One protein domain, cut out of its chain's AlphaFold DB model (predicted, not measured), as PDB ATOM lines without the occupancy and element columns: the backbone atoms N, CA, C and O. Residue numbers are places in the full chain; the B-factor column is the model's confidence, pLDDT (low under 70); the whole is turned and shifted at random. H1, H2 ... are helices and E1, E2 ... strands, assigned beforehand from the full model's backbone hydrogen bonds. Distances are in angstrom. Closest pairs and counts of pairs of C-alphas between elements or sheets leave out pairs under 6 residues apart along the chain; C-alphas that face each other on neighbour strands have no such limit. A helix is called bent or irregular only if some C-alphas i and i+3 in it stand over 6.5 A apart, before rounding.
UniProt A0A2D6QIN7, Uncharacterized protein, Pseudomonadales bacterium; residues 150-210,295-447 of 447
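What this domain is: This is residues 150 to 210 and 295 to 447 of the 447 residues of an uncharacterized protein of Pseudomonadales bacterium (UniProt A0A2D6QIN7). Four long helices, H1, H3, H4 and H8, lie side by side in an up-and-down bundle, and the longest, H8, extends beyond it to cover part of one face of a small three-stranded sheet, E1 E2 E5, at one end. The pair of parallel strands E3 and E4 runs alongside the last part of H8, and beyond E4 lies H7, which touches no helix. The printed part has 214 residues with eight named helices and five named strands, in the order E1 E2 E3 H1 H2 H3 H4 H5 H6 E4 H7 E5 H8; the class is mostly helix, and the sheet, in the order E1, E2, E5, is antiparallel. The whole is compact, with a radius of gyration of the C-alphas of 18.3 A and spans of 58 by 40 by 27 A.

How they stand to each other: Start with E1, residues 153 to 158, and E2, residues 161 to 166, a hairpin: N 156 and O 163 are 2.8 A apart, within hydrogen-bond range. The inner strand E2 is also the antiparallel neighbour of E5, residues 404 to 408, with N 164 and O 405 at 2.9 A. Next, E3, residues 170 to 174, is parallel to E4, residues 374 to 378, with N 172 and O 375 at 2.8 A. H1, residues 182 to 201, touches H4, residues 322 to 343, the same way at a shallow tilt of 19 degrees; their closest C-alphas are those of Gly 201 and Val 338, 5.7 A. H3, residues 303 to 320, forms a helical hairpin with H4, closest at the C-alphas of Ala 318 and Ala 325, 4.4 A, and also touches H1, closest at those of Ala 190 and Met 314, 6.8 A. H4 is the hub; its residues 326 to 334 alone touch H8, residues 413 to 440, opposite ways at a shallow tilt of 12 degrees, closest at the C-alphas of Val 327 and Ala 438, 5.4 A. H8 is on the sheet E1 E2 E5 at a height of 9.8 A, along the strands, at 4 degrees to E2 on the local plane. H6, residues 365 to 372, is on the same face at a height of 4.7 A, giving two layers, helices on one face of a sheet. The closest C-alphas of E3 and H8 are those of Leu 174 and Glu 436, 5.3 A. H7, residues 383 to 400, is near E4, with 7 pairs of C-alphas within 10 A. H5, residues 348 to 352, is close to H8 but not clearly touching, at the C-alphas of Leu 351 and Ser 417, 7.0 A; H2, residues 296 to 299, is likewise close to H3 but not clearly touching, at those of Tyr 299 and Ala 306, 6.0 A. Each O i to N i+4 pair is within hydrogen-bond range in H1, H3, H5 and H7, against 16 of 18 in H4, 2 of 4 in H6 and 21 of 24 in H8; H2 is too short for such a pair.

Where its parts are: Find C-alpha 153 at (33.245, 20.872, -2.317), where E1 begins; it is 15.8 A long, and E2 is 16.1 A. H1 begins at C-alpha 182, (-3.164, 17.023, 7.797), and runs 27.9 A. H3 is 25.5 A long, H4 30.5 A with a kink of 31 degrees near residue 329, and H7 26.0 A. H8 runs 39.0 A to C-alpha 440 at (9.602, 19.960, -6.348). Three helices are irregular: H2, with C-alphas 296 and 299 at 7.7 A, H4, with 323 and 326 at 7.8 A, and only just H8, with 416 and 419 at 6.7 A.

The domain as a whole: The two C-alphas farthest apart are those of Glu 411 and Tyr 447, the chain's last residue, at 61.1 A. Residues 211 to 294 are not printed, and C-alphas 210 and 295 across the cut are 11.8 A apart. The link from H5 to H6, residues 353 to 364, is long. The mean pLDDT of the printed part is 71.8; 90 residues are under 70, among them 345 to 373 and 395 to 419.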
ATOM      1  N   PRO A 150      30.865  16.355  -4.315       63.69
ATOM      2  CA  PRO A 150      29.702  17.174  -4.613       63.69
ATOM      3  C   PRO A 150      30.101  18.525  -5.198       63.69
ATOM      4  O   PRO A 150      31.161  19.070  -4.898       63.69
ATOM      5  N   SER A 151      29.204  19.099  -5.998       68.62
ATOM      6  CA  SER A 151      29.367  20.468  -6.487       68.62
ATOM      7  C   SER A 151      29.513  21.434  -5.311       68.62
ATOM      8  O   SER A 151      28.643  21.454  -4.448       68.62
ATOM      9  N   GLY A 152      30.565  22.255  -5.314       66.25
ATOM     10  CA  GLY A 152      30.855  23.216  -4.245       66.25
ATOM     11  C   GLY A 152      31.759  22.681  -3.131       66.25
ATOM     12  O   GLY A 152      32.052  23.433  -2.211       66.25
ATOM     13  N   ILE A 153      32.218  21.425  -3.210       69.94
ATOM     14  CA  ILE A 153      33.245  20.872  -2.317       69.94
ATOM     15  C   ILE A 153      34.510  20.600  -3.129       69.94
ATOM     16  O   ILE A 153      34.515  19.779  -4.050       69.94
ATOM     17  N   GLY A 154      35.573  21.303  -2.767       68.69
ATOM     18  CA  GLY A 154      36.898  21.219  -3.348       68.69
ATOM     19  C   GLY A 154      37.842  20.363  -2.513       68.69
ATOM     20  O   GLY A 154      37.628  20.080  -1.330       68.69
ATOM     21  N   LEU A 155      38.921  19.939  -3.160       68.25
ATOM     22  CA  LEU A 155      40.040  19.276  -2.519       68.25
ATOM     23  C   LEU A 155      41.313  19.970  -2.988       68.25
ATOM     24  O   LEU A 155      41.574  20.017  -4.188       68.25
ATOM     25  N   GLU A 156      42.077  20.506  -2.047       63.91
ATOM     26  CA  GLU A 156      43.322  21.218  -2.305       63.91
ATOM     27  C   GLU A 156      44.476  20.577  -1.533       63.91
ATOM     28  O   GLU A 156      44.319  20.015  -0.453       63.91
ATOM     29  N   ALA A 157      45.667  20.650  -2.107       58.44
ATOM     30  CA  ALA A 157      46.905  20.271  -1.457       58.44
ATOM     31  C   ALA A 157      47.593  21.504  -0.868       58.44
ATOM     32  O   ALA A 157      48.028  22.363  -1.636       58.44
ATOM     33  N   ASP A 158      47.783  21.545   0.450       53.62
ATOM     34  CA  ASP A 158      48.583  22.580   1.114       53.62
ATOM     35  C   ASP A 158      49.769  21.953   1.873       53.62
ATOM     36  O   ASP A 158      49.829  20.741   2.070       53.62
ATOM     37  N   GLN A 159      50.778  22.752   2.211       53.00
ATOM     38  CA  GLN A 159      52.074  22.367   2.781       53.00
ATOM     39  C   GLN A 159      51.987  21.289   3.880       53.00
ATOM     40  O   GLN A 159      51.905  21.587   5.064       53.00
ATOM     41  N   GLY A 160      52.084  20.013   3.498       50.06
ATOM     42  CA  GLY A 160      52.059  18.898   4.451       50.06
ATOM     43  C   GLY A 160      50.681  18.279   4.729       50.06
ATOM     44  O   GLY A 160      50.636  17.263   5.421       50.06
ATOM     45  N   ALA A 161      49.591  18.801   4.150       56.56
ATOM     46  CA  ALA A 161      48.233  18.304   4.362       56.56
ATOM     47  C   ALA A 161      47.346  18.316   3.099       56.56
ATOM     48  O   ALA A 161      47.540  19.080   2.154       56.56
ATOM     49  N   MET A 162      46.336  17.448   3.104       64.31
ATOM     50  CA  MET A 162      45.183  17.491   2.207       64.31
ATOM     51  C   MET A 162      44.100  18.363   2.815       64.31
ATOM     52  O   MET A 162      43.627  18.052   3.899       64.31
ATOM     53  N   MET A 163      43.659  19.389   2.109       66.44
ATOM     54  CA  MET A 163      42.564  20.255   2.518       66.44
ATOM     55  C   MET A 163      41.288  19.836   1.791       66.44
ATOM     56  O   MET A 163      41.213  19.924   0.570       66.44
ATOM     57  N   LEU A 164      40.274  19.379   2.518       70.75
ATOM     58  CA  LEU A 164      38.910  19.288   1.994       70.75
ATOM     59  C   LEU A 164      38.199  20.592   2.336       70.75
ATOM     60  O   LEU A 164      38.174  20.948   3.509       70.75
ATOM     61  N   MET A 165      37.646  21.296   1.355       69.06
ATOM     62  CA  MET A 165      37.096  22.640   1.553       69.06
ATOM     63  C   MET A 165      35.762  22.833   0.847       69.06
ATOM     64  O   MET A 165      35.497  22.203  -0.173       69.06
ATOM     65  N   ALA A 166      34.911  23.702   1.382       65.31
ATOM     66  CA  ALA A 166      33.699  24.128   0.695       65.31
ATOM     67  C   ALA A 166      33.990  25.370  -0.156       65.31
ATOM     68  O   ALA A 166      34.051  26.459   0.387       65.31
ATOM     69  N   ASP A 167      34.130  25.245  -1.477       62.53
ATOM     70  CA  ASP A 167      34.449  26.364  -2.388       62.53
ATOM     71  C   ASP A 167      33.377  27.468  -2.404       62.53
ATOM     72  O   ASP A 167      33.629  28.589  -2.845       62.53
ATOM     73  N   THR A 168      32.154  27.117  -2.002       62.06
ATOM     74  CA  THR A 168      30.975  27.986  -1.946       62.06
ATOM     75  C   THR A 168      29.982  27.438  -0.929       62.06
ATOM     76  O   THR A 168      29.919  26.226  -0.729       62.06
ATOM     77  N   ALA A 169      29.117  28.297  -0.388       68.19
ATOM     78  CA  ALA A 169      27.935  27.828   0.326       68.19
ATOM     79  C   ALA A 169      27.024  27.017  -0.617       68.19
ATOM     80  O   ALA A 169      26.579  27.520  -1.653       68.19
ATOM     81  N   ILE A 170      26.727  25.769  -0.256       74.75
ATOM     82  CA  ILE A 170      25.809  24.901  -1.001       74.75
ATOM     83  C   ILE A 170      24.414  25.098  -0.421       74.75
ATOM     84  O   ILE A 170      24.203  24.879   0.767       74.75
ATOM     85  N   ARG A 171      23.450  25.487  -1.259       77.94
ATOM     86  CA  ARG A 171      22.069  25.743  -0.837       77.94
ATOM     87  C   ARG A 171      21.103  24.755  -1.486       77.94
ATOM     88  O   ARG A 171      21.077  24.623  -2.711       77.94
ATOM     89  N   TYR A 172      20.296  24.090  -0.669       82.06
ATOM     90  CA  TYR A 172      19.177  23.252  -1.092       82.06
ATOM     91  C   TYR A 172      17.865  23.915  -0.688       82.06
ATOM     92  O   TYR A 172      17.623  24.123   0.495       82.06
ATOM     93  N   GLU A 173      17.005  24.203  -1.661       83.25
ATOM     94  CA  GLU A 173      15.691  24.804  -1.419       83.25
ATOM     95  C   GLU A 173      14.593  23.735  -1.452       83.25
ATOM     96  O   GLU A 173      14.299  23.134  -2.490       83.25
ATOM     97  N   LEU A 174      13.974  23.490  -0.301       84.88
ATOM     98  CA  LEU A 174      12.932  22.488  -0.133       84.88
ATOM     99  C   LEU A 174      11.551  23.090  -0.374       84.88
ATOM    100  O   LEU A 174      11.060  23.871   0.440       84.88
ATOM    101  N   ASN A 175      10.899  22.668  -1.458       83.81
ATOM    102  CA  ASN A 175       9.532  23.064  -1.802       83.81
ATOM    103  C   ASN A 175       8.487  22.369  -0.915       83.81
ATOM    104  O   ASN A 175       7.761  21.476  -1.356       83.81
ATOM    105  N   MET A 176       8.467  22.733   0.366       82.94
ATOM    106  CA  MET A 176       7.562  22.173   1.366       82.94
ATOM    107  C   MET A 176       6.132  22.688   1.153       82.94
ATOM    108  O   MET A 176       5.959  23.853   0.805       82.94
ATOM    109  N   PRO A 177       5.092  21.865   1.372       81.62
ATOM    110  CA  PRO A 177       3.719  22.352   1.308       81.62
ATOM    111  C   PRO A 177       3.447  23.333   2.454       81.62
ATOM    112  O   PRO A 177       3.939  23.136   3.566       81.62
ATOM    113  N   GLU A 178       2.636  24.358   2.201       76.44
ATOM    114  CA  GLU A 178       2.378  25.467   3.141       76.44
ATOM    115  C   GLU A 178       0.989  25.413   3.784       76.44
ATOM    116  O   GLU A 178       0.736  26.077   4.784       76.44
ATOM    117  N   ASP A 179       0.076  24.611   3.239       78.88
ATOM    118  CA  ASP A 179      -1.293  24.548   3.731       78.88
ATOM    119  C   ASP A 179      -1.405  23.797   5.072       78.88
ATOM    120  O   ASP A 179      -0.570  22.957   5.438       78.88
ATOM    121  N   ASP A 180      -2.483  24.086   5.803       75.50
ATOM    122  CA  ASP A 180      -2.786  23.503   7.114       75.50
ATOM    123  C   ASP A 180      -3.446  22.111   7.023       75.50
ATOM    124  O   ASP A 180      -3.963  21.598   8.021       75.50
ATOM    125  N   SER A 181      -3.472  21.468   5.847       82.81
ATOM    126  CA  SER A 181      -4.016  20.114   5.757       82.81
ATOM    127  C   SER A 181      -3.168  19.126   6.557       82.81
ATOM    128  O   SER A 181      -1.945  19.230   6.678       82.81
ATOM    129  N   ALA A 182      -3.835  18.088   7.064       82.25
ATOM    130  CA  ALA A 182      -3.164  17.023   7.797       82.25
ATOM    131  C   ALA A 182      -2.103  16.294   6.946       82.25
ATOM    132  O   ALA A 182      -1.109  15.831   7.500       82.25
ATOM    133  N   SER A 183      -2.287  16.201   5.619       85.75
ATOM    134  CA  SER A 183      -1.300  15.594   4.713       85.75
ATOM    135  C   SER A 183      -0.032  16.430   4.595       85.75
ATOM    136  O   SER A 183       1.066  15.879   4.677       85.75
ATOM    137  N   SER A 184      -0.185  17.747   4.460       85.31
ATOM    138  CA  SER A 184       0.932  18.681   4.333       85.31
ATOM    139  C   SER A 184       1.709  18.791   5.640       85.31
ATOM    140  O   SER A 184       2.935  18.726   5.635       85.31
ATOM    141  N   HIS A 185       1.010  18.836   6.777       82.81
ATOM    142  CA  HIS A 185       1.647  18.819   8.092       82.81
ATOM    143  C   HIS A 185       2.427  17.519   8.354       82.81
ATOM    144  O   HIS A 185       3.584  17.571   8.770       82.81
ATOM    145  N   ALA A 186       1.841  16.355   8.048       84.62
ATOM    146  CA  ALA A 186       2.531  15.072   8.192       84.62
ATOM    147  C   ALA A 186       3.792  14.990   7.314       84.62
ATOM    148  O   ALA A 186       4.828  14.502   7.767       84.62
ATOM    149  N   LEU A 187       3.724  15.515   6.084       87.56
ATOM    150  CA  LEU A 187       4.868  15.539   5.180       87.56
ATOM    151  C   LEU A 187       5.973  16.482   5.675       87.56
ATOM    152  O   LEU A 187       7.148  16.123   5.600       87.56
ATOM    153  N   ARG A 188       5.606  17.655   6.216       85.50
ATOM    154  CA  ARG A 188       6.556  18.597   6.828       85.50
ATOM    155  C   ARG A 188       7.364  17.943   7.943       85.50
ATOM    156  O   ARG A 188       8.591  17.993   7.904       85.50
ATOM    157  N   ILE A 189       6.688  17.264   8.868       82.88
ATOM    158  CA  ILE A 189       7.338  16.548   9.975       82.88
ATOM    159  C   ILE A 189       8.260  15.445   9.448       82.88
ATOM    160  O   ILE A 189       9.421  15.366   9.842       82.88
ATOM    161  N   ALA A 190       7.774  14.610   8.525       87.88
ATOM    162  CA  ALA A 190       8.563  13.504   7.989       87.88
ATOM    163  C   ALA A 190       9.834  13.983   7.273       87.88
ATOM    164  O   ALA A 190      10.906  13.406   7.469       87.88
ATOM    165  N   ALA A 191       9.733  15.046   6.471       89.56
ATOM    166  CA  ALA A 191      10.883  15.625   5.789       89.56
ATOM    167  C   ALA A 191      11.909  16.162   6.790       89.56
ATOM    168  O   ALA A 191      13.086  15.834   6.679       89.56
ATOM    169  N   MET A 192      11.472  16.917   7.799       85.12
ATOM    170  CA  MET A 192      12.383  17.498   8.784       85.12
ATOM    171  C   MET A 192      13.070  16.439   9.646       85.12
ATOM    172  O   MET A 192      14.291  16.474   9.778       85.12
ATOM    173  N   ASN A 193      12.328  15.429  10.113       85.81
ATOM    174  CA  ASN A 193      12.911  14.288  10.825       85.81
ATOM    175  C   ASN A 193      13.963  13.571   9.970       85.81
ATOM    176  O   ASN A 193      14.998  13.155  10.486       85.81
ATOM    177  N   THR A 194      13.716  13.451   8.661       90.06
ATOM    178  CA  THR A 194      14.662  12.844   7.712       90.06
ATOM    179  C   THR A 194      15.919  13.688   7.549       90.06
ATOM    180  O   THR A 194      17.015  13.145   7.614       90.06
ATOM    181  N   LEU A 195      15.794  15.007   7.383       88.81
ATOM    182  CA  LEU A 195      16.955  15.903   7.312       88.81
ATOM    183  C   LEU A 195      17.791  15.822   8.588       88.81
ATOM    184  O   LEU A 195      19.009  15.688   8.508       88.81
ATOM    185  N   HIS A 196      17.134  15.825   9.747       83.75
ATOM    186  CA  HIS A 196      17.811  15.701  11.028       83.75
ATOM    187  C   HIS A 196      18.515  14.342  11.177       83.75
ATOM    188  O   HIS A 196      19.663  14.292  11.612       83.75
ATOM    189  N   ALA A 197      17.896  13.245  10.718       85.31
ATOM    190  CA  ALA A 197      18.523  11.920  10.686       85.31
ATOM    191  C   ALA A 197      19.783  11.882   9.812       85.31
ATOM    192  O   ALA A 197      20.789  11.295  10.202       85.31
ATOM    193  N   ILE A 198      19.738  12.491   8.621       87.75
ATOM    194  CA  ILE A 198      20.894  12.568   7.715       87.75
ATOM    195  C   ILE A 198      21.997  13.405   8.375       87.75
ATOM    196  O   ILE A 198      23.147  12.966   8.385       87.75
ATOM    197  N   SER A 199      21.641  14.555   8.961       82.12
ATOM    198  CA  SER A 199      22.591  15.460   9.620       82.12
ATOM    199  C   SER A 199      23.330  14.764  10.765       82.12
ATOM    200  O   SER A 199      24.557  14.729  10.821       82.12
ATOM    201  N   MET A 200      22.578  14.109  11.650       78.19
ATOM    202  CA  MET A 200      23.131  13.479  12.846       78.19
ATOM    203  C   MET A 200      23.729  12.088  12.583       78.19
ATOM    204  O   MET A 200      24.623  11.642  13.302       78.19
ATOM    205  N   GLY A 201      23.216  11.369  11.583       77.56
ATOM    206  CA  GLY A 201      23.547   9.969  11.325       77.56
ATOM    207  C   GLY A 201      24.579   9.737  10.221       77.56
ATOM    208  O   GLY A 201      25.235   8.695  10.246       77.56
ATOM    209  N   LEU A 202      24.727  10.670   9.273       79.00
ATOM    210  CA  LEU A 202      25.719  10.597   8.194       79.00
ATOM    211  C   LEU A 202      26.749  11.715   8.324       79.00
ATOM    212  O   LEU A 202      27.934  11.443   8.510       79.00
ATOM    213  N   ILE A 203      26.304  12.965   8.201       76.12
ATOM    214  CA  ILE A 203      27.187  14.127   8.219       76.12
ATOM    215  C   ILE A 203      26.424  15.399   8.546       76.12
ATOM    216  O   ILE A 203      25.371  15.645   7.965       76.12
ATOM    217  N   PHE A 204      26.994  16.212   9.429       76.00
ATOM    218  CA  PHE A 204      26.375  17.436   9.920       76.00
ATOM    219  C   PHE A 204      26.201  18.481   8.809       76.00
ATOM    220  O   PHE A 204      27.155  18.766   8.093       76.00
ATOM    221  N   PHE A 205      25.013  19.075   8.683       77.19
ATOM    222  CA  PHE A 205      24.756  20.261   7.851       77.19
ATOM    223  C   PHE A 205      23.672  21.149   8.472       77.19
ATOM    224  O   PHE A 205      22.858  20.686   9.278       77.19
ATOM    225  N   ASN A 206      23.619  22.415   8.052       76.69
ATOM    226  CA  ASN A 206      22.610  23.365   8.507       76.69
ATOM    227  C   ASN A 206      21.253  23.049   7.866       76.69
ATOM    228  O   ASN A 206      21.107  23.042   6.644       76.69
ATOM    229  N   HIS A 207      20.244  22.790   8.693       78.94
ATOM    230  CA  HIS A 207      18.869  22.546   8.262       78.94
ATOM    231  C   HIS A 207      17.888  23.298   9.165       78.94
ATOM    232  O   HIS A 207      18.275  23.725  10.253       78.94
ATOM    233  N   PRO A 208      16.608  23.445   8.776       74.38
ATOM    234  CA  PRO A 208      15.730  24.439   9.393       74.38
ATOM    235  C   PRO A 208      15.478  24.188  10.880       74.38
ATOM    236  O   PRO A 208      15.268  25.125  11.631       74.38
ATOM    237  N   GLN A 209      15.538  22.933  11.321       73.12
ATOM    238  CA  GLN A 209      15.448  22.604  12.742       73.12
ATOM    239  C   GLN A 209      16.671  23.106  13.529       73.12
ATOM    240  O   GLN A 209      16.469  23.765  14.534       73.12
ATOM    241  N   LEU A 210      17.907  22.880  13.057       69.81
ATOM    242  CA  LEU A 210      19.129  23.325  13.755       69.81
ATOM    243  C   LEU A 210      19.343  24.840  13.695       69.81
ATOM    244  O   LEU A 210      19.865  25.433  14.630       69.81
ATOM    245  N   ASP A 295       9.794  17.831  17.682       49.66
ATOM    246  CA  ASP A 295      10.320  17.361  18.958       49.66
ATOM    247  C   ASP A 295      11.805  17.006  18.770       49.66
ATOM    248  O   ASP A 295      12.136  16.123  17.974       49.66
ATOM    249  N   ILE A 296      12.696  17.722  19.460       49.09
ATOM    250  CA  ILE A 296      14.161  17.584  19.343       49.09
ATOM    251  C   ILE A 296      14.645  16.268  19.991       49.09
ATOM    252  O   ILE A 296      15.673  15.716  19.603       49.09
ATOM    253  N   ASP A 297      13.829  15.665  20.858       51.38
ATOM    254  CA  ASP A 297      14.190  14.490  21.667       51.38
ATOM    255  C   ASP A 297      14.080  13.147  20.911       51.38
ATOM    256  O   ASP A 297      14.161  12.060  21.494       51.38
ATOM    257  N   LEU A 298      13.873  13.181  19.589       53.72
ATOM    258  CA  LEU A 298      13.550  11.993  18.792       53.72
ATOM    259  C   LEU A 298      14.667  10.932  18.796       53.72
ATOM    260  O   LEU A 298      14.384   9.747  18.608       53.72
ATOM    261  N   TYR A 299      15.918  11.341  19.030       56.88
ATOM    262  CA  TYR A 299      17.100  10.478  18.947       56.88
ATOM    263  C   TYR A 299      17.731  10.096  20.294       56.88
ATOM    264  O   TYR A 299      18.648   9.270  20.303       56.88
ATOM    265  N   ASP A 300      17.187  10.559  21.423       55.81
ATOM    266  CA  ASP A 300      17.647  10.184  22.775       55.81
ATOM    267  C   ASP A 300      17.557   8.673  23.050       55.81
ATOM    268  O   ASP A 300      18.266   8.122  23.894       55.81
ATOM    269  N   HIS A 301      16.690   7.980  22.309       55.25
ATOM    270  CA  HIS A 301      16.442   6.544  22.432       55.25
ATOM    271  C   HIS A 301      17.311   5.688  21.495       55.25
ATOM    272  O   HIS A 301      17.162   4.467  21.492       55.25
ATOM    273  N   GLY A 302      18.211   6.308  20.721       72.50
ATOM    274  CA  GLY A 302      19.059   5.648  19.729       72.50
ATOM    275  C   GLY A 302      18.648   5.964  18.287       72.50
ATOM    276  O   GLY A 302      17.504   5.771  17.881       72.50
ATOM    277  N   MET A 303      19.619   6.418  17.481       80.56
ATOM    278  CA  MET A 303      19.423   6.834  16.080       80.56
ATOM    279  C   MET A 303      18.770   5.747  15.217       80.56
ATOM    280  O   MET A 303      17.880   6.027  14.415       80.56
ATOM    281  N   THR A 304      19.196   4.490  15.384       85.75
ATOM    282  CA  THR A 304      18.692   3.376  14.570       85.75
ATOM    283  C   THR A 304      17.236   3.056  14.898       85.75
ATOM    284  O   THR A 304      16.424   3.001  13.975       85.75
ATOM    285  N   GLU A 305      16.879   2.883  16.178       86.00
ATOM    286  CA  GLU A 305      15.489   2.601  16.558       86.00
ATOM    287  C   GLU A 305      14.545   3.742  16.160       86.00
ATOM    288  O   GLU A 305      13.460   3.487  15.633       86.00
ATOM    289  N   ALA A 306      14.965   4.991  16.366       85.69
ATOM    290  CA  ALA A 306      14.194   6.170  15.987       85.69
ATOM    291  C   ALA A 306      13.929   6.224  14.474       85.69
ATOM    292  O   ALA A 306      12.777   6.371  14.054       85.69
ATOM    293  N   CYS A 307      14.959   6.022  13.643       88.50
ATOM    294  CA  CYS A 307      14.799   5.980  12.188       88.50
ATOM    295  C   CYS A 307      13.854   4.848  11.748       88.50
ATOM    296  O   CYS A 307      12.990   5.058  10.897       88.50
ATOM    297  N   GLU A 308      13.964   3.654  12.338       90.75
ATOM    298  CA  GLU A 308      13.090   2.522  12.003       90.75
ATOM    299  C   GLU A 308      11.623   2.780  12.366       90.75
ATOM    300  O   GLU A 308      10.725   2.452  11.584       90.75
ATOM    301  N   GLN A 309      11.360   3.421  13.506       88.81
ATOM    302  CA  GLN A 309      10.010   3.849  13.875       88.81
ATOM    303  C   GLN A 309       9.463   4.887  12.888       88.81
ATOM    304  O   GLN A 309       8.324   4.760  12.429       88.81
ATOM    305  N   GLN A 310      10.280   5.872  12.507       88.94
ATOM    306  CA  GLN A 310       9.896   6.880  11.519       88.94
ATOM    307  C   GLN A 310       9.608   6.257  10.146       88.94
ATOM    308  O   GLN A 310       8.620   6.626   9.519       88.94
ATOM    309  N   ILE A 311      10.374   5.252   9.707       93.56
ATOM    310  CA  ILE A 311      10.105   4.514   8.460       93.56
ATOM    311  C   ILE A 311       8.719   3.857   8.491       93.56
ATOM    312  O   ILE A 311       7.962   3.959   7.522       93.56
ATOM    313  N   VAL A 312       8.360   3.188   9.592       93.00
ATOM    314  CA  VAL A 312       7.036   2.557   9.738       93.00
ATOM    315  C   VAL A 312       5.925   3.605   9.679       93.00
ATOM    316  O   VAL A 312       4.932   3.407   8.975       93.00
ATOM    317  N   LEU A 313       6.106   4.734  10.370       89.44
ATOM    318  CA  LEU A 313       5.152   5.839  10.349       89.44
ATOM    319  C   LEU A 313       4.998   6.418   8.939       89.44
ATOM    320  O   LEU A 313       3.872   6.538   8.466       89.44
ATOM    321  N   MET A 314       6.099   6.712   8.242       92.50
ATOM    322  CA  MET A 314       6.083   7.262   6.882       92.50
ATOM    323  C   MET A 314       5.396   6.334   5.883       92.50
ATOM    324  O   MET A 314       4.610   6.808   5.068       92.50
ATOM    325  N   ARG A 315       5.608   5.015   5.978       93.38
ATOM    326  CA  ARG A 315       4.882   4.038   5.147       93.38
ATOM    327  C   ARG A 315       3.373   4.097   5.394       93.38
ATOM    328  O   ARG A 315       2.601   4.148   4.440       93.38
ATOM    329  N   GLY A 316       2.953   4.183   6.656       91.06
ATOM    330  CA  GLY A 316       1.543   4.390   7.000       91.06
ATOM    331  C   GLY A 316       0.988   5.728   6.492       91.06
ATOM    332  O   GLY A 316      -0.155   5.790   6.037       91.06
ATOM    333  N   GLN A 317       1.790   6.800   6.515       90.25
ATOM    334  CA  GLN A 317       1.387   8.094   5.958       90.25
ATOM    335  C   GLN A 317       1.303   8.077   4.431       90.25
ATOM    336  O   GLN A 317       0.403   8.705   3.883       90.25
ATOM    337  N   ALA A 318       2.169   7.334   3.741       91.38
ATOM    338  CA  ALA A 318       2.104   7.160   2.293       91.38
ATOM    339  C   ALA A 318       0.807   6.458   1.859       91.38
ATOM    340  O   ALA A 318       0.179   6.869   0.885       91.38
ATOM    341  N   GLU A 319       0.358   5.446   2.613       92.25
ATOM    342  CA  GLU A 319      -0.935   4.784   2.384       92.25
ATOM    343  C   GLU A 319      -2.120   5.721   2.656       92.25
ATOM    344  O   GLU A 319      -3.110   5.722   1.922       92.25
ATOM    345  N   ARG A 320      -2.021   6.536   3.714       92.00
ATOM    346  CA  ARG A 320      -3.068   7.484   4.116       92.00
ATOM    347  C   ARG A 320      -3.169   8.697   3.187       92.00
ATOM    348  O   ARG A 320      -4.270   9.210   2.982       92.00
ATOM    349  N   TYR A 321      -2.040   9.153   2.651       90.25
ATOM    350  CA  TYR A 321      -1.893  10.348   1.821       90.25
ATOM    351  C   TYR A 321      -1.178  10.001   0.503       90.25
ATOM    352  O   TYR A 321      -0.028  10.401   0.286       90.25
ATOM    353  N   PRO A 322      -1.847   9.264  -0.405       88.44
ATOM    354  CA  PRO A 322      -1.230   8.725  -1.617       88.44
ATOM    355  C   PRO A 322      -0.702   9.805  -2.571       88.44
ATOM    356  O   PRO A 322       0.216   9.538  -3.343       88.44
ATOM    357  N   GLN A 323      -1.219  11.035  -2.488       86.44
ATOM    358  CA  GLN A 323      -0.715  12.180  -3.249       86.44
ATOM    359  C   GLN A 323       0.743  12.551  -2.919       86.44
ATOM    360  O   GLN A 323       1.399  13.210  -3.718       86.44
ATOM    361  N   HIS A 324       1.266  12.117  -1.768       90.12
ATOM    362  CA  HIS A 324       2.656  12.335  -1.353       90.12
ATOM    363  C   HIS A 324       3.469  11.035  -1.292       90.12
ATOM    364  O   HIS A 324       4.618  11.063  -0.856       90.12
ATOM    365  N   ALA A 325       2.911   9.896  -1.723       89.56
ATOM    366  CA  ALA A 325       3.548   8.584  -1.572       89.56
ATOM    367  C   ALA A 325       4.961   8.533  -2.175       89.56
ATOM    368  O   ALA A 325       5.883   8.053  -1.527       89.56
ATOM    369  N   GLN A 326       5.159   9.127  -3.357       90.25
ATOM    370  CA  GLN A 326       6.475   9.182  -4.008       90.25
ATOM    371  C   GLN A 326       7.517   9.954  -3.187       90.25
ATOM    372  O   GLN A 326       8.701   9.634  -3.227       90.25
ATOM    373  N   VAL A 327       7.087  10.969  -2.436       93.62
ATOM    374  CA  VAL A 327       7.976  11.744  -1.566       93.62
ATOM    375  C   VAL A 327       8.310  10.927  -0.327       93.62
ATOM    376  O   VAL A 327       9.479  10.818   0.028       93.62
ATOM    377  N   TYR A 328       7.314  10.276   0.278       95.00
ATOM    378  CA  TYR A 328       7.545   9.357   1.391       95.00
ATOM    379  C   TYR A 328       8.482   8.203   1.017       95.00
ATOM    380  O   TYR A 328       9.333   7.861   1.828       95.00
ATOM    381  N   ASP A 329       8.406   7.656  -0.198       94.31
ATOM    382  CA  ASP A 329       9.339   6.621  -0.667       94.31
ATOM    383  C   ASP A 329      10.794   7.118  -0.658       94.31
ATOM    384  O   ASP A 329      11.705   6.398  -0.239       94.31
ATOM    385  N   VAL A 330      11.024   8.369  -1.072       96.19
ATOM    386  CA  VAL A 330      12.353   8.997  -1.045       96.19
ATOM    387  C   VAL A 330      12.825   9.247   0.389       96.19
ATOM    388  O   VAL A 330      13.980   8.957   0.701       96.19
ATOM    389  N   LEU A 331      11.945   9.739   1.265       95.88
ATOM    390  CA  LEU A 331      12.264   9.973   2.679       95.88
ATOM    391  C   LEU A 331      12.579   8.660   3.414       95.88
ATOM    392  O   LEU A 331      13.564   8.576   4.146       95.88
ATOM    393  N   VAL A 332      11.804   7.602   3.155       96.56
ATOM    394  CA  VAL A 332      12.048   6.254   3.686       96.56
ATOM    395  C   VAL A 332      13.394   5.721   3.211       96.56
ATOM    396  O   VAL A 332      14.172   5.247   4.033       96.56
ATOM    397  N   ALA A 333      13.710   5.836   1.919       95.56
ATOM    398  CA  ALA A 333      14.996   5.383   1.391       95.56
ATOM    399  C   ALA A 333      16.186   6.135   2.019       95.56
ATOM    400  O   ALA A 333      17.241   5.541   2.250       95.56
ATOM    401  N   ALA A 334      16.024   7.425   2.324       94.94
ATOM    402  CA  ALA A 334      17.037   8.202   3.032       94.94
ATOM    403  C   ALA A 334      17.224   7.716   4.479       94.94
ATOM    404  O   ALA A 334      18.353   7.455   4.890       94.94
ATOM    405  N   MET A 335      16.134   7.499   5.221       93.38
ATOM    406  CA  MET A 335      16.187   6.920   6.571       93.38
ATOM    407  C   MET A 335      16.810   5.513   6.580       93.38
ATOM    408  O   MET A 335      17.592   5.177   7.468       93.38
ATOM    409  N   GLU A 336      16.511   4.679   5.579       94.12
ATOM    410  CA  GLU A 336      17.105   3.343   5.440       94.12
ATOM    411  C   GLU A 336      18.620   3.406   5.195       94.12
ATOM    412  O   GLU A 336      19.359   2.588   5.749       94.12
ATOM    413  N   SER A 337      19.097   4.391   4.423       91.12
ATOM    414  CA  SER A 337      20.532   4.660   4.251       91.12
ATOM    415  C   SER A 337      21.186   5.051   5.584       91.12
ATOM    416  O   SER A 337      22.188   4.440   5.963       91.12
ATOM    417  N   VAL A 338      20.570   5.949   6.365       89.12
ATOM    418  CA  VAL A 338      21.051   6.329   7.710       89.12
ATOM    419  C   VAL A 338      21.152   5.111   8.639       89.12
ATOM    420  O   VAL A 338      22.163   4.919   9.322       89.12
ATOM    421  N   VAL A 339      20.134   4.246   8.649       90.19
ATOM    422  CA  VAL A 339      20.126   3.005   9.443       90.19
ATOM    423  C   VAL A 339      21.237   2.050   8.999       90.19
ATOM    424  O   VAL A 339      21.952   1.495   9.837       90.19
ATOM    425  N   ALA A 340      21.401   1.846   7.691       89.00
ATOM    426  CA  ALA A 340      22.439   0.975   7.147       89.00
ATOM    427  C   ALA A 340      23.845   1.481   7.501       89.00
ATOM    428  O   ALA A 340      24.710   0.686   7.880       89.00
ATOM    429  N   HIS A 341      24.049   2.797   7.434       83.62
ATOM    430  CA  HIS A 341      25.301   3.449   7.787       83.62
ATOM    431  C   HIS A 341      25.656   3.251   9.268       83.62
ATOM    432  O   HIS A 341      26.742   2.763   9.591       83.62
ATOM    433  N   ASN A 342      24.705   3.522  10.168       79.31
ATOM    434  CA  ASN A 342      24.888   3.333  11.610       79.31
ATOM    435  C   ASN A 342      25.164   1.867  11.977       79.31
ATOM    436  O   ASN A 342      26.083   1.576  12.744       79.31
ATOM    437  N   ARG A 343      24.441   0.912  11.376       83.12
ATOM    438  CA  ARG A 343      24.663  -0.533  11.589       83.12
ATOM    439  C   ARG A 343      26.034  -1.019  11.136       83.12
ATOM    440  O   ARG A 343      26.540  -1.998  11.681       83.12
ATOM    441  N   ALA A 344      26.640  -0.355  10.154       78.44
ATOM    442  CA  ALA A 344      27.996  -0.661   9.716       78.44
ATOM    443  C   ALA A 344      29.073  -0.200  10.718       78.44
ATOM    444  O   ALA A 344      30.253  -0.450  10.477       78.44
ATOM    445  N   GLY A 345      28.690   0.455  11.825       64.88
ATOM    446  CA  GLY A 345      29.616   0.979  12.830       64.88
ATOM    447  C   GLY A 345      30.462   2.140  12.309       64.88
ATOM    448  O   GLY A 345      31.574   2.349  12.778       64.88
ATOM    449  N   LYS A 346      29.964   2.853  11.295       62.00
ATOM    450  CA  LYS A 346      30.649   3.969  10.638       62.00
ATOM    451  C   LYS A 346      30.110   5.306  11.142       62.00
ATOM    452  O   LYS A 346      29.770   6.154  10.340       62.00
ATOM    453  N   THR A 347      29.937   5.497  12.447       58.81
ATOM    454  CA  THR A 347      29.298   6.742  12.903       58.81
ATOM    455  C   THR A 347      30.165   7.958  12.559       58.81
ATOM    456  O   THR A 347      31.396   7.885  12.603       58.81
ATOM    457  N   TYR A 348      29.533   9.090  12.244       56.66
ATOM    458  CA  TYR A 348      30.217  10.371  12.021       56.66
ATOM    459  C   TYR A 348      31.169  10.723  13.180       56.66
ATOM    460  O   TYR A 348      32.308  11.133  12.957       56.66
ATOM    461  N   SER A 349      30.750  10.448  14.422       52.19
ATOM    462  CA  SER A 349      31.574  10.607  15.629       52.19
ATOM    463  C   SER A 349      32.860   9.772  15.590       52.19
ATOM    464  O   SER A 349      33.904  10.222  16.058       52.19
ATOM    465  N   ASP A 350      32.822   8.567  15.016       53.84
ATOM    466  CA  ASP A 350      34.002   7.706  14.897       53.84
ATOM    467  C   ASP A 350      34.936   8.149  13.762       53.84
ATOM    468  O   ASP A 350      36.154   8.056  13.910       53.84
ATOM    469  N   LEU A 351      34.397   8.712  12.674       52.81
ATOM    470  CA  LEU A 351      35.197   9.338  11.612       52.81
ATOM    471  C   LEU A 351      35.934  10.590  12.124       52.81
ATOM    472  O   LEU A 351      37.125  10.744  11.846       52.81
ATOM    473  N   CYS A 352      35.278  11.426  12.939       50.28
ATOM    474  CA  CYS A 352      35.859  12.658  13.493       50.28
ATOM    475  C   CYS A 352      37.004  12.408  14.492       50.28
ATOM    476  O   CYS A 352      37.984  13.145  14.499       50.28
ATOM    477  N   LYS A 353      36.954  11.327  15.288       49.41
ATOM    478  CA  LYS A 353      38.014  10.976  16.267       49.41
ATOM    479  C   LYS A 353      39.377  10.647  15.639       49.41
ATOM    480  O   LYS A 353      40.365  10.546  16.364       49.41
ATOM    481  N   THR A 354      39.436  10.427  14.326       45.53
ATOM    482  CA  THR A 354      40.631   9.925  13.620       45.53
ATOM    483  C   THR A 354      41.459  11.037  12.959       45.53
ATOM    484  O   THR A 354      42.445  10.745  12.285       45.53
ATOM    485  N   ILE A 355      41.062  12.303  13.113       50.12
ATOM    486  CA  ILE A 355      41.640  13.452  12.403       50.12
ATOM    487  C   ILE A 355      42.352  14.336  13.428       50.12
ATOM    488  O   ILE A 355      41.727  14.847  14.351       50.12
ATOM    489  N   ALA A 356      43.674  14.463  13.298       40.00
ATOM    490  CA  ALA A 356      44.470  15.382  14.102       40.00
ATOM    491  C   ALA A 356      44.504  16.747  13.406       40.00
ATOM    492  O   ALA A 356      44.783  16.812  12.210       40.00
ATOM    493  N   VAL A 357      44.218  17.818  14.150       43.06
ATOM    494  CA  VAL A 357      44.348  19.199  13.671       43.06
ATOM    495  C   VAL A 357      45.527  19.846  14.395       43.06
ATOM    496  O   VAL A 357      45.499  20.045  15.613       43.06
ATOM    497  N   GLU A 358      46.579  20.182  13.652       34.75
ATOM    498  CA  GLU A 358      47.619  21.111  14.093       34.75
ATOM    499  C   GLU A 358      46.977  22.490  14.307       34.75
ATOM    500  O   GLU A 358      46.838  23.247  13.354       34.75
ATOM    501  N   ASN A 359      46.495  22.774  15.528       32.84
ATOM    502  CA  ASN A 359      46.415  24.114  16.156       32.84
ATOM    503  C   ASN A 359      45.642  24.168  17.493       32.84
ATOM    504  O   ASN A 359      45.289  25.248  17.957       32.84
ATOM    505  N   GLY A 360      45.426  23.045  18.182       33.06
ATOM    506  CA  GLY A 360      44.987  23.079  19.585       33.06
ATOM    507  C   GLY A 360      43.558  23.582  19.834       33.06
ATOM    508  O   GLY A 360      43.231  23.852  20.989       33.06
ATOM    509  N   SER A 361      42.710  23.678  18.807       34.97
ATOM    510  CA  SER A 361      41.254  23.691  18.977       34.97
ATOM    511  C   SER A 361      40.740  22.257  19.141       34.97
ATOM    512  O   SER A 361      41.347  21.298  18.661       34.97
ATOM    513  N   GLU A 362      39.665  22.091  19.908       37.19
ATOM    514  CA  GLU A 362      39.128  20.782  20.271       37.19
ATOM    515  C   GLU A 362      38.664  20.006  19.019       37.19
ATOM    516  O   GLU A 362      38.071  20.556  18.098       37.19
ATOM    517  N   ASN A 363      38.967  18.702  18.985       41.75
ATOM    518  CA  ASN A 363      38.876  17.783  17.834       41.75
ATOM    519  C   ASN A 363      37.515  17.693  17.094       41.75
ATOM    520  O   ASN A 363      37.412  16.937  16.129       41.75
ATOM    521  N   LEU A 364      36.462  18.377  17.544       39.00
ATOM    522  CA  LEU A 364      35.129  18.326  16.934       39.00
ATOM    523  C   LEU A 364      34.921  19.377  15.829       39.00
ATOM    524  O   LEU A 364      34.138  19.137  14.912       39.00
ATOM    525  N   ASP A 365      35.649  20.495  15.871       45.34
ATOM    526  CA  ASP A 365      35.284  21.688  15.093       45.34
ATOM    527  C   ASP A 365      35.656  21.592  13.605       45.34
ATOM    528  O   ASP A 365      34.960  22.131  12.749       45.34
ATOM    529  N   GLY A 366      36.715  20.854  13.257       44.62
ATOM    530  CA  GLY A 366      37.225  20.799  11.882       44.62
ATOM    531  C   GLY A 366      36.266  20.120  10.899       44.62
ATOM    532  O   GLY A 366      35.900  20.700   9.885       44.62
ATOM    533  N   VAL A 367      35.833  18.883  11.171       47.81
ATOM    534  CA  VAL A 367      34.967  18.124  10.238       47.81
ATOM    535  C   VAL A 367      33.559  18.705  10.164       47.81
ATOM    536  O   VAL A 367      32.917  18.621   9.116       47.81
ATOM    537  N   MET A 368      33.088  19.317  11.252       51.28
ATOM    538  CA  MET A 368      31.864  20.113  11.236       51.28
ATOM    539  C   MET A 368      32.018  21.318  10.303       51.28
ATOM    540  O   MET A 368      31.086  21.605   9.557       51.28
ATOM    541  N   ALA A 369      33.203  21.937  10.238       51.56
ATOM    542  CA  ALA A 369      33.457  23.108   9.405       51.56
ATOM    543  C   ALA A 369      33.129  22.872   7.919       51.56
ATOM    544  O   ALA A 369      32.328  23.609   7.356       51.56
ATOM    545  N   VAL A 370      33.642  21.818   7.268       54.91
ATOM    546  CA  VAL A 370      33.466  21.629   5.799       54.91
ATOM    547  C   VAL A 370      31.996  21.581   5.373       54.91
ATOM    548  O   VAL A 370      31.653  22.042   4.287       54.91
ATOM    549  N   MET A 371      31.111  21.049   6.219       59.16
ATOM    550  CA  MET A 371      29.686  20.926   5.903       59.16
ATOM    551  C   MET A 371      28.795  21.941   6.635       59.16
ATOM    552  O   MET A 371      27.610  22.025   6.313       59.16
ATOM    553  N   GLN A 372      29.353  22.799   7.502       60.28
ATOM    554  CA  GLN A 372      28.696  24.049   7.918       60.28
ATOM    555  C   GLN A 372      28.378  24.936   6.702       60.28
ATOM    556  O   GLN A 372      27.384  25.652   6.710       60.28
ATOM    557  N   GLY A 373      29.137  24.810   5.606       60.50
ATOM    558  CA  GLY A 373      28.828  25.456   4.328       60.50
ATOM    559  C   GLY A 373      27.611  24.890   3.575       60.50
ATOM    560  O   GLY A 373      27.250  25.436   2.532       60.50
ATOM    561  N   VAL A 374      26.979  23.805   4.047       72.38
ATOM    562  CA  VAL A 374      25.776  23.223   3.430       72.38
ATOM    563  C   VAL A 374      24.530  23.678   4.177       72.38
ATOM    564  O   VAL A 374      24.337  23.364   5.350       72.38
ATOM    565  N   PHE A 375      23.651  24.368   3.455       74.25
ATOM    566  CA  PHE A 375      22.408  24.941   3.950       74.25
ATOM    567  C   PHE A 375      21.215  24.307   3.247       74.25
ATOM    568  O   PHE A 375      21.057  24.406   2.031       74.25
ATOM    569  N   VAL A 376      20.344  23.669   4.018       77.19
ATOM    570  CA  VAL A 376      19.064  23.145   3.549       77.19
ATOM    571  C   VAL A 376      17.969  24.049   4.095       77.19
ATOM    572  O   VAL A 376      17.711  24.070   5.293       77.19
ATOM    573  N   LEU A 377      17.335  24.812   3.214       74.88
ATOM    574  CA  LEU A 377      16.370  25.852   3.558       74.88
ATOM    575  C   LEU A 377      14.991  25.472   3.013       74.88
ATOM    576  O   LEU A 377      14.904  24.880   1.934       74.88
ATOM    577  N   PRO A 378      13.884  25.802   3.699       71.25
ATOM    578  CA  PRO A 378      12.584  25.765   3.050       71.25
ATOM    579  C   PRO A 378      12.582  26.814   1.927       71.25
ATOM    580  O   PRO A 378      13.101  27.911   2.101       71.25
ATOM    581  N   SER A 379      11.996  26.501   0.770       65.38
ATOM    582  CA  SER A 379      11.912  27.434  -0.367       65.38
ATOM    583  C   SER A 379      11.050  28.661  -0.067       65.38
ATOM    584  O   SER A 379      11.063  29.636  -0.816       65.38
ATOM    585  N   PHE A 380      10.263  28.604   1.008       64.19
ATOM    586  CA  PHE A 380       9.492  29.734   1.481       64.19
ATOM    587  C   PHE A 380      10.409  30.734   2.191       64.19
ATOM    588  O   PHE A 380      10.945  30.468   3.267       64.19
ATOM    589  N   SER A 381      10.547  31.914   1.589       61.09
ATOM    590  CA  SER A 381      11.132  33.080   2.242       61.09
ATOM    591  C   SER A 381      10.178  33.552   3.337       61.09
ATOM    592  O   SER A 381       9.136  34.143   3.054       61.09
ATOM    593  N   PHE A 382      10.542  33.329   4.600       68.06
ATOM    594  CA  PHE A 382       9.931  34.016   5.738       68.06
ATOM    595  C   PHE A 382      10.364  35.484   5.744       68.06
ATOM    596  O   PHE A 382      11.080  35.876   6.648       68.06
ATOM    597  N   GLY A 383      10.040  36.245   4.693       78.62
ATOM    598  CA  GLY A 383      10.282  37.685   4.562       78.62
ATOM    599  C   GLY A 383      11.557  38.175   5.249       78.62
ATOM    600  O   GLY A 383      12.659  38.009   4.720       78.62
ATOM    601  N   ASN A 384      11.385  38.758   6.435       78.94
ATOM    602  CA  ASN A 384      12.465  39.336   7.233       78.94
ATOM    603  C   ASN A 384      13.322  38.266   7.924       78.94
ATOM    604  O   ASN A 384      14.546  38.347   7.871       78.94
ATOM    605  N   VAL A 385      12.715  37.228   8.509       76.38
ATOM    606  CA  VAL A 385      13.448  36.078   9.079       76.38
ATOM    607  C   VAL A 385      14.347  35.424   8.027       76.38
ATOM    608  O   VAL A 385      15.510  35.150   8.302       76.38
ATOM    609  N   GLY A 386      13.845  35.227   6.806       74.06
ATOM    610  CA  GLY A 386      14.625  34.672   5.698       74.06
ATOM    611  C   GLY A 386      15.824  35.549   5.325       74.06
ATOM    612  O   GLY A 386      16.913  35.029   5.109       74.06
ATOM    613  N   GLN A 387      15.651  36.875   5.317       77.56
ATOM    614  CA  GLN A 387      16.745  37.818   5.058       77.56
ATOM    615  C   GLN A 387      17.799  37.817   6.167       77.56
ATOM    616  O   GLN A 387      18.986  37.835   5.855       77.56
ATOM    617  N   ILE A 388      17.388  37.775   7.436       75.62
ATOM    618  CA  ILE A 388      18.309  37.711   8.582       75.62
ATOM    619  C   ILE A 388      19.112  36.412   8.535       75.62
ATOM    620  O   ILE A 388      20.328  36.431   8.696       75.62
ATOM    621  N   VAL A 389      18.444  35.298   8.234       75.12
ATOM    622  CA  VAL A 389      19.087  33.999   8.027       75.12
ATOM    623  C   VAL A 389      20.094  34.060   6.879       75.12
ATOM    624  O   VAL A 389      21.243  33.670   7.056       75.12
ATOM    625  N   ASP A 390      19.706  34.578   5.712       74.75
ATOM    626  CA  ASP A 390      20.608  34.714   4.565       74.75
ATOM    627  C   ASP A 390      21.816  35.607   4.880       74.75
ATOM    628  O   ASP A 390      22.932  35.305   4.454       74.75
ATOM    629  N   GLN A 391      21.612  36.696   5.626       75.56
ATOM    630  CA  GLN A 391      22.683  37.584   6.076       75.56
ATOM    631  C   GLN A 391      23.615  36.892   7.066       75.56
ATOM    632  O   GLN A 391      24.824  37.013   6.906       75.56
ATOM    633  N   ALA A 392      23.083  36.146   8.037       71.75
ATOM    634  CA  ALA A 392      23.881  35.376   8.988       71.75
ATOM    635  C   ALA A 392      24.725  34.313   8.271       71.75
ATOM    636  O   ALA A 392      25.929  34.236   8.488       71.75
ATOM    637  N   ILE A 393      24.119  33.570   7.335       71.62
ATOM    638  CA  ILE A 393      24.816  32.595   6.486       71.62
ATOM    639  C   ILE A 393      25.947  33.264   5.701       71.62
ATOM    640  O   ILE A 393      27.064  32.758   5.664       71.62
ATOM    641  N   ASN A 394      25.667  34.397   5.055       70.56
ATOM    642  CA  ASN A 394      26.666  35.093   4.249       70.56
ATOM    643  C   ASN A 394      27.781  35.694   5.112       70.56
ATOM    644  O   ASN A 394      28.939  35.612   4.725       70.56
ATOM    645  N   ALA A 395      27.450  36.265   6.271       67.19
ATOM    646  CA  ALA A 395      28.424  36.836   7.195       67.19
ATOM    647  C   ALA A 395      29.363  35.768   7.766       67.19
ATOM    648  O   ALA A 395      30.557  36.027   7.894       67.19
ATOM    649  N   ASP A 396      28.846  34.575   8.058       61.97
ATOM    650  CA  ASP A 396      29.655  33.441   8.504       61.97
ATOM    651  C   ASP A 396      30.614  32.996   7.389       61.97
ATOM    652  O   ASP A 396      31.830  33.004   7.568       61.97
ATOM    653  N   VAL A 397      30.094  32.782   6.174       58.50
ATOM    654  CA  VAL A 397      30.892  32.389   4.996       58.50
ATOM    655  C   VAL A 397      31.953  33.440   4.621       58.50
ATOM    656  O   VAL A 397      33.074  33.083   4.250       58.50
ATOM    657  N   GLU A 398      31.632  34.733   4.710       56.09
ATOM    658  CA  GLU A 398      32.568  35.836   4.438       56.09
ATOM    659  C   GLU A 398      33.577  36.056   5.581       56.09
ATOM    660  O   GLU A 398      34.702  36.494   5.328       56.09
ATOM    661  N   GLY A 399      33.195  35.754   6.828       50.22
ATOM    662  CA  GLY A 399      33.985  36.001   8.034       50.22
ATOM    663  C   GLY A 399      34.976  34.889   8.390       50.22
ATOM    664  O   GLY A 399      36.070  35.189   8.875       50.22
ATOM    665  N   THR A 400      34.637  33.621   8.132       47.03
ATOM    666  CA  THR A 400      35.483  32.462   8.481       47.03
ATOM    667  C   THR A 400      36.444  32.047   7.369       47.03
ATOM    668  O   THR A 400      37.369  31.267   7.605       47.03
ATOM    669  N   GLY A 401      36.239  32.551   6.148       51.66
ATOM    670  CA  GLY A 401      36.761  31.905   4.947       51.66
ATOM    671  C   GLY A 401      36.034  30.584   4.678       51.66
ATOM    672  O   GLY A 401      35.289  30.076   5.516       51.66
ATOM    673  N   TYR A 402      36.231  30.028   3.484       55.59
ATOM    674  CA  TYR A 402      35.630  28.753   3.112       55.59
ATOM    675  C   TYR A 402      36.072  27.647   4.079       55.59
ATOM    676  O   TYR A 402      37.278  27.391   4.177       55.59
ATOM    677  N   PRO A 403      35.137  27.005   4.803       59.56
ATOM    678  CA  PRO A 403      35.495  26.022   5.809       59.56
ATOM    679  C   PRO A 403      36.327  24.889   5.211       59.56
ATOM    680  O   PRO A 403      35.960  24.328   4.174       59.56
ATOM    681  N   ALA A 404      37.442  24.552   5.861       62.31
ATOM    682  CA  ALA A 404      38.377  23.555   5.363       62.31
ATOM    683  C   ALA A 404      38.889  22.629   6.472       62.31
ATOM    684  O   ALA A 404      39.158  23.063   7.590       62.31
ATOM    685  N   VAL A 405      39.074  21.350   6.142       65.31
ATOM    686  CA  VAL A 405      39.720  20.352   7.006       65.31
ATOM    687  C   VAL A 405      41.040  19.944   6.413       65.31
ATOM    688  O   VAL A 405      41.082  19.423   5.300       65.31
ATOM    689  N   ALA A 406      42.087  20.105   7.212       63.06
ATOM    690  CA  ALA A 406      43.402  19.565   6.936       63.06
ATOM    691  C   ALA A 406      43.493  18.096   7.367       63.06
ATOM    692  O   ALA A 406      43.176  17.739   8.500       63.06
ATOM    693  N   PHE A 407      43.999  17.252   6.477       62.94
ATOM    694  CA  PHE A 407      44.460  15.906   6.779       62.94
ATOM    695  C   PHE A 407      45.956  15.839   6.492       62.94
ATOM    696  O   PHE A 407      46.364  15.773   5.329       62.94
ATOM    697  N   GLU A 408      46.779  15.846   7.537       59.81
ATOM    698  CA  GLU A 408      48.231  15.700   7.401       59.81
ATOM    699  C   GLU A 408      48.604  14.468   6.565       59.81
ATOM    700  O   GLU A 408      47.962  13.415   6.640       59.81
ATOM    701  N   TYR A 409      49.663  14.564   5.758       53.53
ATOM    702  CA  TYR A 409      50.119  13.419   4.975       53.53
ATOM    703  C   TYR A 409      50.611  12.295   5.891       53.53
ATOM    704  O   TYR A 409      51.657  12.382   6.529       53.53
ATOM    705  N   GLY A 410      49.886  11.179   5.876       47.56
ATOM    706  CA  GLY A 410      50.214   9.995   6.658       47.56
ATOM    707  C   GLY A 410      49.881   8.699   5.928       47.56
ATOM    708  O   GLY A 410      49.079   8.655   4.989       47.56
ATOM    709  N   GLU A 411      50.503   7.607   6.371       44.91
ATOM    710  CA  GLU A 411      50.163   6.273   5.880       44.91
ATOM    711  C   GLU A 411      48.700   5.963   6.232       44.91
ATOM    712  O   GLU A 411      48.316   5.960   7.395       44.91
ATOM    713  N   GLY A 412      47.870   5.713   5.217       49.81
ATOM    714  CA  GLY A 412      46.460   5.362   5.407       49.81
ATOM    715  C   GLY A 412      45.485   6.540   5.461       49.81
ATOM    716  O   GLY A 412      44.300   6.296   5.291       49.81
ATOM    717  N   VAL A 413      45.934   7.795   5.562       56.53
ATOM    718  CA  VAL A 413      45.046   8.981   5.637       56.53
ATOM    719  C   VAL A 413      44.077   9.052   4.454       56.53
ATOM    720  O   VAL A 413      42.872   9.234   4.621       56.53
ATOM    721  N   VAL A 414      44.581   8.804   3.246       56.47
ATOM    722  CA  VAL A 414      43.765   8.823   2.027       56.47
ATOM    723  C   VAL A 414      42.706   7.713   2.014       56.47
ATOM    724  O   VAL A 414      41.561   7.950   1.637       56.47
ATOM    725  N   THR A 415      43.068   6.490   2.405       57.38
ATOM    726  CA  THR A 415      42.197   5.310   2.262       57.38
ATOM    727  C   THR A 415      41.316   5.043   3.477       57.38
ATOM    728  O   THR A 415      40.261   4.434   3.322       57.38
ATOM    729  N   GLN A 416      41.737   5.475   4.663       59.50
ATOM    730  CA  GLN A 416      41.068   5.218   5.940       59.50
ATOM    731  C   GLN A 416      40.282   6.432   6.443       59.50
ATOM    732  O   GLN A 416      39.309   6.225   7.159       59.50
ATOM    733  N   SER A 417      40.645   7.654   6.032       64.19
ATOM    734  CA  SER A 417      39.991   8.885   6.502       64.19
ATOM    735  C   SER A 417      39.322   9.654   5.360       64.19
ATOM    736  O   SER A 417      38.099   9.772   5.328       64.19
ATOM    737  N   LEU A 418      40.099  10.114   4.373       67.38
ATOM    738  CA  LEU A 418      39.609  11.042   3.350       67.38
ATOM    739  C   LEU A 418      38.594  10.402   2.394       67.38
ATOM    740  O   LEU A 418      37.526  10.958   2.158       67.38
ATOM    741  N   LYS A 419      38.894   9.216   1.852       68.94
ATOM    742  CA  LYS A 419      37.978   8.524   0.936       68.94
ATOM    743  C   LYS A 419      36.635   8.167   1.600       68.94
ATOM    744  O   LYS A 419      35.615   8.511   1.011       68.94
ATOM    745  N   PRO A 420      36.592   7.537   2.793       71.94
ATOM    746  CA  PRO A 420      35.329   7.307   3.494       71.94
ATOM    747  C   PRO A 420      34.544   8.595   3.754       71.94
ATOM    748  O   PRO A 420      33.330   8.597   3.588       71.94
ATOM    749  N   MET A 421      35.219   9.698   4.097       73.50
ATOM    750  CA  MET A 421      34.547  10.980   4.305       73.50
ATOM    751  C   MET A 421      33.917  11.522   3.017       73.50
ATOM    752  O   MET A 421      32.752  11.909   3.031       73.50
ATOM    753  N   ILE A 422      34.641  11.484   1.894       74.19
ATOM    754  CA  ILE A 422      34.107  11.885   0.583       74.19
ATOM    755  C   ILE A 422      32.913  11.007   0.189       74.19
ATOM    756  O   ILE A 422      31.923  11.522  -0.317       74.19
ATOM    757  N   GLU A 423      32.970   9.697   0.446       76.25
ATOM    758  CA  GLU A 423      31.854   8.782   0.175       76.25
ATOM    759  C   GLU A 423      30.599   9.149   0.986       76.25
ATOM    760  O   GLU A 423      29.505   9.185   0.422       76.25
ATOM    761  N   VAL A 424      30.749   9.485   2.272       78.12
ATOM    762  CA  VAL A 424      29.633   9.917   3.137       78.12
ATOM    763  C   VAL A 424      29.070  11.269   2.704       78.12
ATOM    764  O   VAL A 424      27.857  11.428   2.590       78.12
ATOM    765  N   ILE A 425      29.945  12.227   2.400       77.81
ATOM    766  CA  ILE A 425      29.581  13.538   1.854       77.81
ATOM    767  C   ILE A 425      28.787  13.375   0.547       77.81
ATOM    768  O   ILE A 425      27.750  14.018   0.355       77.81
ATOM    769  N   ALA A 426      29.250  12.511  -0.356       78.69
ATOM    770  CA  ALA A 426      28.593  12.235  -1.629       78.69
ATOM    771  C   ALA A 426      27.223  11.570  -1.436       78.69
ATOM    772  O   ALA A 426      26.258  11.930  -2.114       78.69
ATOM    773  N   GLU A 427      27.126  10.623  -0.499       84.19
ATOM    774  CA  GLU A 427      25.871   9.967  -0.136       84.19
ATOM    775  C   GLU A 427      24.860  10.983   0.408       84.19
ATOM    776  O   GLU A 427      23.758  11.086  -0.138       84.19
ATOM    777  N   ALA A 428      25.246  11.801   1.389       85.06
ATOM    778  CA  ALA A 428      24.383  12.828   1.966       85.06
ATOM    779  C   ALA A 428      23.891  13.831   0.909       85.06
ATOM    780  O   ALA A 428      22.687  14.048   0.781       85.06
ATOM    781  N   ASN A 429      24.785  14.365   0.070       83.19
ATOM    782  CA  ASN A 429      24.400  15.281  -1.009       83.19
ATOM    783  C   ASN A 429      23.470  14.620  -2.042       83.19
ATOM    784  O   ASN A 429      22.545  15.261  -2.551       83.19
ATOM    785  N   SER A 430      23.670  13.330  -2.341       86.19
ATOM    786  CA  SER A 430      22.763  12.567  -3.206       86.19
ATOM    787  C   SER A 430      21.365  12.443  -2.594       86.19
ATOM    788  O   SER A 430      20.371  12.619  -3.304       86.19
ATOM    789  N   LEU A 431      21.274  12.161  -1.292       91.19
ATOM    790  CA  LEU A 431      20.005  12.083  -0.565       91.19
ATOM    791  C   LEU A 431      19.299  13.442  -0.533       91.19
ATOM    792  O   LEU A 431      18.137  13.517  -0.931       91.19
ATOM    793  N   LEU A 432      20.007  14.517  -0.171       89.69
ATOM    794  CA  LEU A 432      19.469  15.882  -0.163       89.69
ATOM    795  C   LEU A 432      18.917  16.278  -1.536       89.69
ATOM    796  O   LEU A 432      17.788  16.756  -1.634       89.69
ATOM    797  N   LYS A 433      19.649  15.983  -2.620       88.12
ATOM    798  CA  LYS A 433      19.183  16.265  -3.985       88.12
ATOM    799  C   LYS A 433      17.936  15.465  -4.363       88.12
ATOM    800  O   LYS A 433      17.054  15.984  -5.046       88.12
ATOM    801  N   LYS A 434      17.845  14.198  -3.948       91.38
ATOM    802  CA  LYS A 434      16.649  13.373  -4.186       91.38
ATOM    803  C   LYS A 434      15.442  13.926  -3.436       91.38
ATOM    804  O   LYS A 434      14.374  14.006  -4.037       91.38
ATOM    805  N   ILE A 435      15.619  14.334  -2.179       92.62
ATOM    806  CA  ILE A 435      14.567  14.947  -1.356       92.62
ATOM    807  C   ILE A 435      14.094  16.258  -1.992       92.62
ATOM    808  O   ILE A 435      12.902  16.420  -2.238       92.62
ATOM    809  N   GLU A 436      15.023  17.150  -2.344       90.44
ATOM    810  CA  GLU A 436      14.737  18.414  -3.035       90.44
ATOM    811  C   GLU A 436      13.922  18.180  -4.319       90.44
ATOM    812  O   GLU A 436      12.879  18.796  -4.536       90.44
ATOM    813  N   ASN A 437      14.365  17.244  -5.166       90.38
ATOM    814  CA  ASN A 437      13.684  16.921  -6.418       90.38
ATOM    815  C   ASN A 437      12.295  16.305  -6.195       90.38
ATOM    816  O   ASN A 437      11.373  16.611  -6.949       90.38
ATOM    817  N   ALA A 438      12.134  15.450  -5.182       90.44
ATOM    818  CA  ALA A 438      10.846  14.843  -4.854       90.44
ATOM    819  C   ALA A 438       9.833  15.897  -4.385       90.44
ATOM    820  O   ALA A 438       8.692  15.899  -4.840       90.44
ATOM    821  N   LEU A 439      10.270  16.837  -3.544       88.88
ATOM    822  CA  LEU A 439       9.440  17.938  -3.050       88.88
ATOM    823  C   LEU A 439       9.063  18.933  -4.161       88.88
ATOM    824  O   LEU A 439       7.940  19.428  -4.190       88.88
ATOM    825  N   LYS A 440       9.945  19.174  -5.143       84.88
ATOM    826  CA  LYS A 440       9.602  19.960  -6.348       84.88
ATOM    827  C   LYS A 440       8.482  19.335  -7.184       84.88
ATOM    828  O   LYS A 440       7.788  20.058  -7.888       84.88
ATOM    829  N   GLY A 441       8.326  18.013  -7.126       70.38
ATOM    830  CA  GLY A 441       7.309  17.273  -7.873       70.38
ATOM    831  C   GLY A 441       5.909  17.304  -7.255       70.38
ATOM    832  O   GLY A 441       4.990  16.736  -7.843       70.38
ATOM    833  N   ILE A 442       5.728  17.928  -6.087       78.44
ATOM    834  CA  ILE A 442       4.416  18.047  -5.450       78.44
ATOM    835  C   ILE A 442       3.627  19.161  -6.140       78.44
ATOM    836  O   ILE A 442       4.048  20.316  -6.161       78.44
ATOM    837  N   GLU A 443       2.450  18.824  -6.668       62.56
ATOM    838  CA  GLU A 443       1.443  19.829  -6.995       62.56
ATOM    839  C   GLU A 443       0.875  20.373  -5.682       62.56
ATOM    840  O   GLU A 443       0.088  19.709  -5.002       62.56
ATOM    841  N   HIS A 444       1.292  21.581  -5.303       58.22
ATOM    842  CA  HIS A 444       0.610  22.323  -4.250       58.22
ATOM    843  C   HIS A 444      -0.818  22.552  -4.725       58.22
ATOM    844  O   HIS A 444      -1.020  23.136  -5.792       58.22
ATOM    845  N   ALA A 445      -1.803  22.051  -3.980       43.16
ATOM    846  CA  ALA A 445      -3.202  22.334  -4.260       43.16
ATOM    847  C   ALA A 445      -3.393  23.852  -4.154       43.16
ATOM    848  O   ALA A 445      -3.497  24.404  -3.061       43.16
ATOM    849  N   GLY A 446      -3.326  24.522  -5.303       35.53
ATOM    850  CA  GLY A 446      -3.434  25.965  -5.404       35.53
ATOM    851  C   GLY A 446      -4.799  26.433  -4.918       35.53
ATOM    852  O   GLY A 446      -5.817  25.779  -5.164       35.53
ATOM    853  N   TYR A 447      -4.783  27.570  -4.232       32.91
ATOM    854  CA  TYR A 447      -5.953  28.420  -4.043       32.91
ATOM    855  C   TYR A 447      -6.549  28.872  -5.380       32.91
ATOM    856  O   TYR A 447      -5.762  29.145  -6.319       32.91
TER     857      TYR A 447